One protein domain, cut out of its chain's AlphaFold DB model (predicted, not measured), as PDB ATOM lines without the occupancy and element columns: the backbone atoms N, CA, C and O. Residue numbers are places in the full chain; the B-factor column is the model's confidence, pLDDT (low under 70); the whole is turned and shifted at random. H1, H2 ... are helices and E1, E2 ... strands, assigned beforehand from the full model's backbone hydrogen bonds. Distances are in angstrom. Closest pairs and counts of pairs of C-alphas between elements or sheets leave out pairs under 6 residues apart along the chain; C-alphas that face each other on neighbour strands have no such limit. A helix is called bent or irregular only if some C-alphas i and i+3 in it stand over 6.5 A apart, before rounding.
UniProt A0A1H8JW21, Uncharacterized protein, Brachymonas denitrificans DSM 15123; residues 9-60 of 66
ATOM      1  N   GLN A   9       3.507 -18.644  19.004       82.44
ATOM      2  CA  GLN A   9       4.272 -17.444  19.365       82.44
ATOM      3  C   GLN A   9       5.636 -17.785  19.983       82.44
ATOM      4  O   GLN A   9       6.628 -17.126  19.690       82.44
ATOM      5  N   HIS A  10       5.705 -18.837  20.803       86.62
ATOM      6  CA  HIS A  10       6.956 -19.313  21.392       86.62
ATOM      7  C   HIS A  10       7.893 -19.901  20.326       86.62
ATOM      8  O   HIS A  10       9.089 -19.616  20.331       86.62
ATOM      9  N   LEU A  11       7.350 -20.672  19.377       82.12
ATOM     10  CA  LEU A  11       8.114 -21.205  18.242       82.12
ATOM     11  C   LEU A  11       8.619 -20.084  17.320       82.12
ATOM     12  O   LEU A  11       9.784 -20.089  16.925       82.12
ATOM     13  N   ALA A  12       7.774 -19.090  17.028       84.75
ATOM     14  CA  ALA A  12       8.157 -17.922  16.241       84.75
ATOM     15  C   ALA A  12       9.282 -17.121  16.917       84.75
ATOM     16  O   ALA A  12      10.250 -16.751  16.257       84.75
ATOM     17  N   LEU A  13       9.206 -16.916  18.237       88.38
ATOM     18  CA  LEU A  13      10.241 -16.211  18.993       88.38
ATOM     19  C   LEU A  13      11.592 -16.936  18.932       88.38
ATOM     20  O   LEU A  13      12.621 -16.294  18.728       88.38
ATOM     21  N   GLN A  14      11.602 -18.265  19.058       87.19
ATOM     22  CA  GLN A  14      12.830 -19.057  18.932       87.19
ATOM     23  C   GLN A  14      13.430 -18.975  17.519       87.19
ATOM     24  O   GLN A  14      14.644 -18.830  17.375       87.19
ATOM     25  N   ALA A  15      12.595 -19.027  16.476       85.69
ATOM     26  CA  ALA A  15      13.048 -18.899  15.092       85.69
ATOM     27  C   ALA A  15      13.650 -17.513  14.811       85.69
ATOM     28  O   ALA A  15      14.738 -17.420  14.239       85.69
ATOM     29  N   VAL A  16      12.993 -16.446  15.281       88.25
ATOM     30  CA  VAL A  16      13.499 -15.068  15.182       88.25
ATOM     31  C   VAL A  16      14.808 -14.913  15.955       88.25
ATOM     32  O   VAL A  16      15.773 -14.385  15.410       88.25
ATOM     33  N   ALA A  17      14.894 -15.429  17.184       86.44
ATOM     34  CA  ALA A  17      16.117 -15.372  17.985       86.44
ATOM     35  C   ALA A  17      17.293 -16.079  17.293       86.44
ATOM     36  O   ALA A  17      18.398 -15.538  17.243       86.44
ATOM     37  N   ARG A  18      17.059 -17.252  16.693       88.31
ATOM     38  CA  ARG A  18      18.083 -17.976  15.928       88.31
ATOM     39  C   ARG A  18      18.513 -17.211  14.676       88.31
ATOM     40  O   ARG A  18      19.709 -17.156  14.384       88.31
ATOM     41  N   ALA A  19      17.565 -16.623  13.945       82.56
ATOM     42  CA  ALA A  19      17.859 -15.804  12.772       82.56
ATOM     43  C   ALA A  19      18.708 -14.577  13.147       82.56
ATOM     44  O   ALA A  19      19.733 -14.333  12.516       82.56
ATOM     45  N   LEU A  20      18.352 -13.880  14.232       86.06
ATOM     46  CA  LEU A  20      19.105 -12.737  14.758       86.06
ATOM     47  C   LEU A  20      20.524 -13.124  15.193       86.06
ATOM     48  O   LEU A  20      21.480 -12.459  14.809       86.06
ATOM     49  N   GLN A  21      20.690 -14.223  15.934       83.94
ATOM     50  CA  GLN A  21      22.017 -14.711  16.339       83.94
ATOM     51  C   GLN A  21      22.890 -15.102  15.137       83.94
ATOM     52  O   GLN A  21      24.099 -14.869  15.137       83.94
ATOM     53  N   THR A  22      22.280 -15.691  14.104       81.00
ATOM     54  CA  THR A  22      22.976 -16.065  12.864       81.00
ATOM     55  C   THR A  22      23.413 -14.821  12.087       81.00
ATOM     56  O   THR A  22      24.555 -14.769  11.638       81.00
ATOM     57  N   ALA A  23      22.547 -13.807  11.993       73.88
ATOM     58  CA  ALA A  23      22.857 -12.525  11.362       73.88
ATOM     59  C   ALA A  23      23.970 -11.757  12.103       73.88
ATOM     60  O   ALA A  23      24.915 -11.289  11.480       73.88
ATOM     61  N   GLN A  24      23.934 -11.700  13.439       76.88
ATOM     62  CA  GLN A  24      24.977 -11.029  14.231       76.88
ATOM     63  C   GLN A  24      26.361 -11.670  14.054       76.88
ATOM     64  O   GLN A  24      27.373 -10.978  13.937       76.88
ATOM     65  N   ARG A  25      26.422 -13.008  14.023       72.81
ATOM     66  CA  ARG A  25      27.683 -13.735  13.815       72.81
ATOM     67  C   ARG A  25      28.253 -13.521  12.418       72.81
ATOM     68  O   ARG A  25      29.466 -13.367  12.282       72.81
ATOM     69  N   SER A  26      27.401 -13.523  11.397       79.81
ATOM     70  CA  SER A  26      27.853 -13.296  10.027       79.81
ATOM     71  C   SER A  26      28.329 -11.856   9.834       79.81
ATOM     72  O   SER A  26      29.370 -11.651   9.218       79.81
ATOM     73  N   GLU A  27      27.654 -10.865  10.421       79.12
ATOM     74  CA  GLU A  27      28.071  -9.461  10.342       79.12
ATOM     75  C   GLU A  27      29.464  -9.214  10.921       79.12
ATOM     76  O   GLU A  27      30.264  -8.539  10.276       79.12
ATOM     77  N   ALA A  28      29.789  -9.791  12.084       80.19
ATOM     78  CA  ALA A  28      31.116  -9.649  12.684       80.19
ATOM     79  C   ALA A  28      32.220 -10.235  11.784       80.19
ATOM     80  O   ALA A  28      33.233  -9.578  11.534       80.19
ATOM     81  N   TYR A  29      31.989 -11.431  11.232       83.06
ATOM     82  CA  TYR A  29      32.911 -12.069  10.290       83.06
ATOM     83  C   TYR A  29      33.102 -11.225   9.020       83.06
ATOM     84  O   TYR A  29      34.231 -10.950   8.613       83.06
ATOM     85  N   PHE A  30      32.011 -10.750   8.412       79.81
ATOM     86  CA  PHE A  30      32.091  -9.927   7.205       79.81
ATOM     87  C   PHE A  30      32.673  -8.535   7.473       79.81
ATOM     88  O   PHE A  30      33.306  -7.966   6.586       79.81
ATOM     89  N   ALA A  31      32.494  -7.976   8.670       82.88
ATOM     90  CA  ALA A  31      33.116  -6.715   9.060       82.88
ATOM     91  C   ALA A  31      34.643  -6.837   9.112       82.88
ATOM     92  O   ALA A  31      35.335  -5.952   8.613       82.88
ATOM     93  N   GLU A  32      35.172  -7.931   9.661       86.94
ATOM     94  CA  GLU A  32      36.611  -8.204   9.657       86.94
ATOM     95  C   GLU A  32      37.125  -8.508   8.244       86.94
ATOM     96  O   GLU A  32      38.106  -7.917   7.799       86.94
ATOM     97  N   TYR A  33      36.401  -9.331   7.485       87.31
ATOM     98  CA  TYR A  33      36.747  -9.673   6.106       87.31
ATOM     99  C   TYR A  33      36.847  -8.435   5.195       87.31
ATOM    100  O   TYR A  33      37.802  -8.301   4.427       87.31
ATOM    101  N   ARG A  34      35.917  -7.475   5.321       86.56
ATOM    102  CA  ARG A  34      35.927  -6.205   4.565       86.56
ATOM    103  C   ARG A  34      37.146  -5.321   4.855       86.56
ATOM    104  O   ARG A  34      37.471  -4.483   4.020       86.56
ATOM    105  N   LYS A  35      37.825  -5.487   6.000       87.81
ATOM    106  CA  LYS A  35      39.055  -4.729   6.314       87.81
ATOM    107  C   LYS A  35      40.247  -5.160   5.465       87.81
ATOM    108  O   LYS A  35      41.184  -4.387   5.309       87.81
ATOM    109  N   HIS A  36      40.229  -6.387   4.949       91.62
ATOM    110  CA  HIS A  36      41.375  -6.983   4.261       91.62
ATOM    111  C   HIS A  36      41.071  -7.374   2.814       91.62
ATOM    112  O   HIS A  36      41.988  -7.484   2.002       91.62
ATOM    113  N   HIS A  37      39.797  -7.542   2.463       92.25
ATOM    114  CA  HIS A  37      39.380  -8.032   1.157       92.25
ATOM    115  C   HIS A  37      38.379  -7.096   0.487       92.25
ATOM    116  O   HIS A  37      37.513  -6.506   1.130       92.25
ATOM    117  N   SER A  38      38.462  -7.009  -0.842       92.00
ATOM    118  CA  SER A  38      37.407  -6.379  -1.629       92.00
ATOM    119  C   SER A  38      36.157  -7.260  -1.627       92.00
ATOM    120  O   SER A  38      36.251  -8.454  -1.925       92.00
ATOM    121  N   VAL A  39      34.994  -6.675  -1.360       91.38
ATOM    122  CA  VAL A  39      33.710  -7.383  -1.295       91.38
ATOM    123  C   VAL A  39      32.800  -6.898  -2.412       91.38
ATOM    124  O   VAL A  39      32.739  -5.703  -2.696       91.38
ATOM    125  N   VAL A  40      32.108  -7.830  -3.063       91.19
ATOM    126  CA  VAL A  40      31.050  -7.514  -4.025       91.19
ATOM    127  C   VAL A  40      29.715  -7.579  -3.292       91.19
ATOM    128  O   VAL A  40      29.356  -8.627  -2.765       91.19
ATOM    129  N   GLU A  41      29.003  -6.460  -3.233       89.25
ATOM    130  CA  GLU A  41      27.709  -6.328  -2.558       89.25
ATOM    131  C   GLU A  41      26.791  -5.392  -3.366       89.25
ATOM    132  O   GLU A  41      27.288  -4.568  -4.139       89.25
ATOM    133  N   PRO A  42      25.459  -5.516  -3.256       90.19
ATOM    134  CA  PRO A  42      24.552  -4.507  -3.789       90.19
ATOM    135  C   PRO A  42      24.658  -3.207  -2.976       90.19
ATOM    136  O   PRO A  42      24.838  -3.237  -1.758       90.19
ATOM    137  N   ASP A  43      24.533  -2.056  -3.634       90.19
ATOM    138  CA  ASP A  43      24.375  -0.768  -2.959       90.19
ATOM    139  C   ASP A  43      22.902  -0.465  -2.616       90.19
ATOM    140  O   ASP A  43      21.998  -1.244  -2.916       90.19
ATOM    141  N   ALA A  44      22.650   0.680  -1.972       87.94
ATOM    142  CA  ALA A  44      21.301   1.104  -1.574       87.94
ATOM    143  C   ALA A  44      20.342   1.333  -2.760       87.94
ATOM    144  O   ALA A  44      19.131   1.353  -2.572       87.94
ATOM    145  N   GLU A  45      20.876   1.496  -3.973       90.00
ATOM    146  CA  GLU A  45      20.112   1.641  -5.215       90.00
ATOM    147  C   GLU A  45      19.993   0.301  -5.968       90.00
ATOM    148  O   GLU A  45      19.490   0.258  -7.090       90.00
ATOM    149  N   GLY A  46      20.452  -0.807  -5.371       88.38
ATOM    150  CA  GLY A  46      20.396  -2.150  -5.951       88.38
ATOM    151  C   GLY A  46      21.455  -2.429  -7.021       88.38
ATOM    152  O   GLY A  46      21.385  -3.457  -7.696       88.38
ATOM    153  N   ARG A  47      22.449  -1.552  -7.203       90.12
ATOM    154  CA  ARG A  47      23.545  -1.756  -8.164       90.12
ATOM    155  C   ARG A  47      24.607  -2.657  -7.555       90.12
ATOM    156  O   ARG A  47      24.958  -2.500  -6.390       90.12
ATOM    157  N   ILE A  48      25.191  -3.544  -8.354       92.00
ATOM    158  CA  ILE A  48      26.316  -4.362  -7.895       92.00
ATOM    159  C   ILE A  48      27.567  -3.488  -7.817       92.00
ATOM    160  O   ILE A  48      27.996  -2.908  -8.816       92.00
ATOM    161  N   VAL A  49      28.172  -3.397  -6.637       93.06
ATOM    162  CA  VAL A  49      29.413  -2.651  -6.414       93.06
ATOM    163  C   VAL A  49      30.488  -3.573  -5.860       93.06
ATOM    164  O   VAL A  49      30.214  -4.472  -5.069       93.06
ATOM    165  N   ARG A  50      31.740  -3.339  -6.251       93.19
ATOM    166  CA  ARG A  50      32.904  -3.851  -5.526       93.19
ATOM    167  C   ARG A  50      33.382  -2.761  -4.577       93.19
ATOM    168  O   ARG A  50      33.798  -1.698  -5.040       93.19
ATOM    169  N   ARG A  51      33.329  -3.022  -3.272       92.44
ATOM    170  CA  ARG A  51      33.904  -2.175  -2.224       92.44
ATOM    171  C   ARG A  51      35.297  -2.685  -1.877       92.44
ATOM    172  O   ARG A  51      35.463  -3.867  -1.585       92.44
ATOM    173  N   PHE A  52      36.289  -1.811  -1.934       93.06
ATOM    174  CA  PHE A  52      37.678  -2.108  -1.604       93.06
ATOM    175  C   PHE A  52      37.968  -1.821  -0.117       93.06
ATOM    176  O   PHE A  52      37.225  -1.055   0.507       93.06
ATOM    177  N   PRO A  53      39.034  -2.414   0.462       92.25
ATOM    178  CA  PRO A  53      39.412  -2.189   1.863       92.25
ATOM    179  C   PRO A  53      39.706  -0.727   2.223       92.25
ATOM    180  O   PRO A  53      39.504  -0.315   3.360       92.25
ATOM    181  N   ASP A  54      40.149   0.069   1.250       91.25
ATOM    182  CA  ASP A  54      40.431   1.503   1.383       91.25
ATOM    183  C   ASP A  54      39.164   2.383   1.358       91.25
ATOM    184  O   ASP A  54      39.244   3.609   1.413       91.25
ATOM    185  N   GLY A  55      37.982   1.767   1.267       86.88
ATOM    186  CA  GLY A  55      36.695   2.449   1.205       86.88
ATOM    187  C   GLY A  55      36.285   2.893  -0.199       86.88
ATOM    188  O   GLY A  55      35.137   3.321  -0.369       86.88
ATOM    189  N   GLN A  56      37.147   2.750  -1.215       90.62
ATOM    190  CA  GLN A  56      36.761   3.012  -2.599       90.62
ATOM    191  C   GLN A  56      35.681   2.020  -3.045       90.62
ATOM    192  O   GLN A  56      35.634   0.863  -2.619       90.62
ATOM    193  N   LYS A  57      34.786   2.468  -3.925       91.56
ATOM    194  CA  LYS A  57      33.742   1.624  -4.509       91.56
ATOM    195  C   LYS A  57      33.696   1.809  -6.016       91.56
ATOM    196  O   LYS A  57      33.725   2.936  -6.502       91.56
ATOM    197  N   VAL A  58      33.579   0.705  -6.746       92.69
ATOM    198  CA  VAL A  58      33.402   0.700  -8.203       92.69
ATOM    199  C   VAL A  58      32.096  -0.006  -8.532       92.69
ATOM    200  O   VAL A  58      31.847  -1.114  -8.058       92.69
ATOM    201  N   ILE A  59      31.257   0.639  -9.344       92.12
ATOM    202  CA  ILE A  59      30.020   0.038  -9.847       92.12
ATOM    203  C   ILE A  59      30.391  -0.996 -10.907       92.12
ATOM    204  O   ILE A  59      30.974  -0.658 -11.938       92.12
ATOM    205  N   LEU A  60      30.030  -2.252 -10.657       90.38
ATOM    206  CA  LEU A  60      30.168  -3.326 -11.626       90.38
ATOM    207  C   LEU A  60      28.982  -3.234 -12.587       90.38
ATOM    208  O   LEU A  60      27.864  -3.637 -12.272       90.38
TER     209      LEU A  60
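Overview. This is residues 9 to 60 of the 66 residues of an uncharacterized protein of Brachymonas denitrificans DSM 15123 (UniProt A0A1H8JW21). One long helix, H1, sticks out as an arm from a small sheet of three short strands, and its last residues meet the sheet's end of the model at a corner, like the long stroke of an L. Residues 9 to 29 of H1 stand free, and this arm makes most of the length. The printed part has 52 residues, with one named helix followed by three named strands in the order H1, E1, E2, E3; the sheet's order is E1, E2, E3, antiparallel throughout, and the class is mixed, helices and strands. The whole is only just extended, close to loose, with a radius of gyration of the C-alphas of 15.1 A, and it spans 44 by 24 by 11 A.

Arrangement. H1, residues 9 to 36, is not bent, and 22 of its 24 O i to N i+4 pairs are within hydrogen-bond range. A tight link of 2 residues joins it to E1, residues 39 to 42. E1 and E2, residues 48 to 51, form a hairpin with a tight link of 5 residues. They are antiparallel, with 144 degrees between their directions. The C-alphas of Val 40 and Arg 50 face each other at 4.4 A, and N 51 and O 39 are 2.8 A apart, within hydrogen-bond range. E2 and E3, residues 57 to 59, form a second hairpin, antiparallel at 159 degrees. Here the C-alphas of Arg 51 and Lys 57 face each other at 4.4 A, and N 50 and O 58 are 2.9 A apart, within hydrogen-bond range. The three strands make a meander, each strand the antiparallel neighbour of the one before, with E1 and E3 as edge strands and E2 as the inner strand. H1 is only just not on the sheet, with 4 pairs of C-alphas within 10 A. H1 and E2 are only just apart, their closest C-alphas 8.2 A from each other, and H1 and E3 are apart.

Along the chain. H1 begins at C-alpha 9, (4.272, -17.444, 19.365), and ends at C-alpha 36, (41.375, -6.983, 4.261), 41.4 A away. E1 measures 9.9 A from C-alpha 39, at (33.710, -7.383, -1.295), to C-alpha 42. E2 measures 9.7 A from C-alpha 48 to C-alpha 51. E3 measures 6.7 A and ends at C-alpha 59, (30.020, 0.038, -9.847).

Size, cuts and confidence. The outline is flat. The two C-alphas farthest apart are those of Gln 9 and Asp 54, at 44.6 A. Without residues 9 to 29, the body has 31 residues and spans 24 by 15 by 11 A. The printed part has no cut, and its three links between named elements are tight. The mean pLDDT of the printed part is 87.1, and no printed residue is under 70.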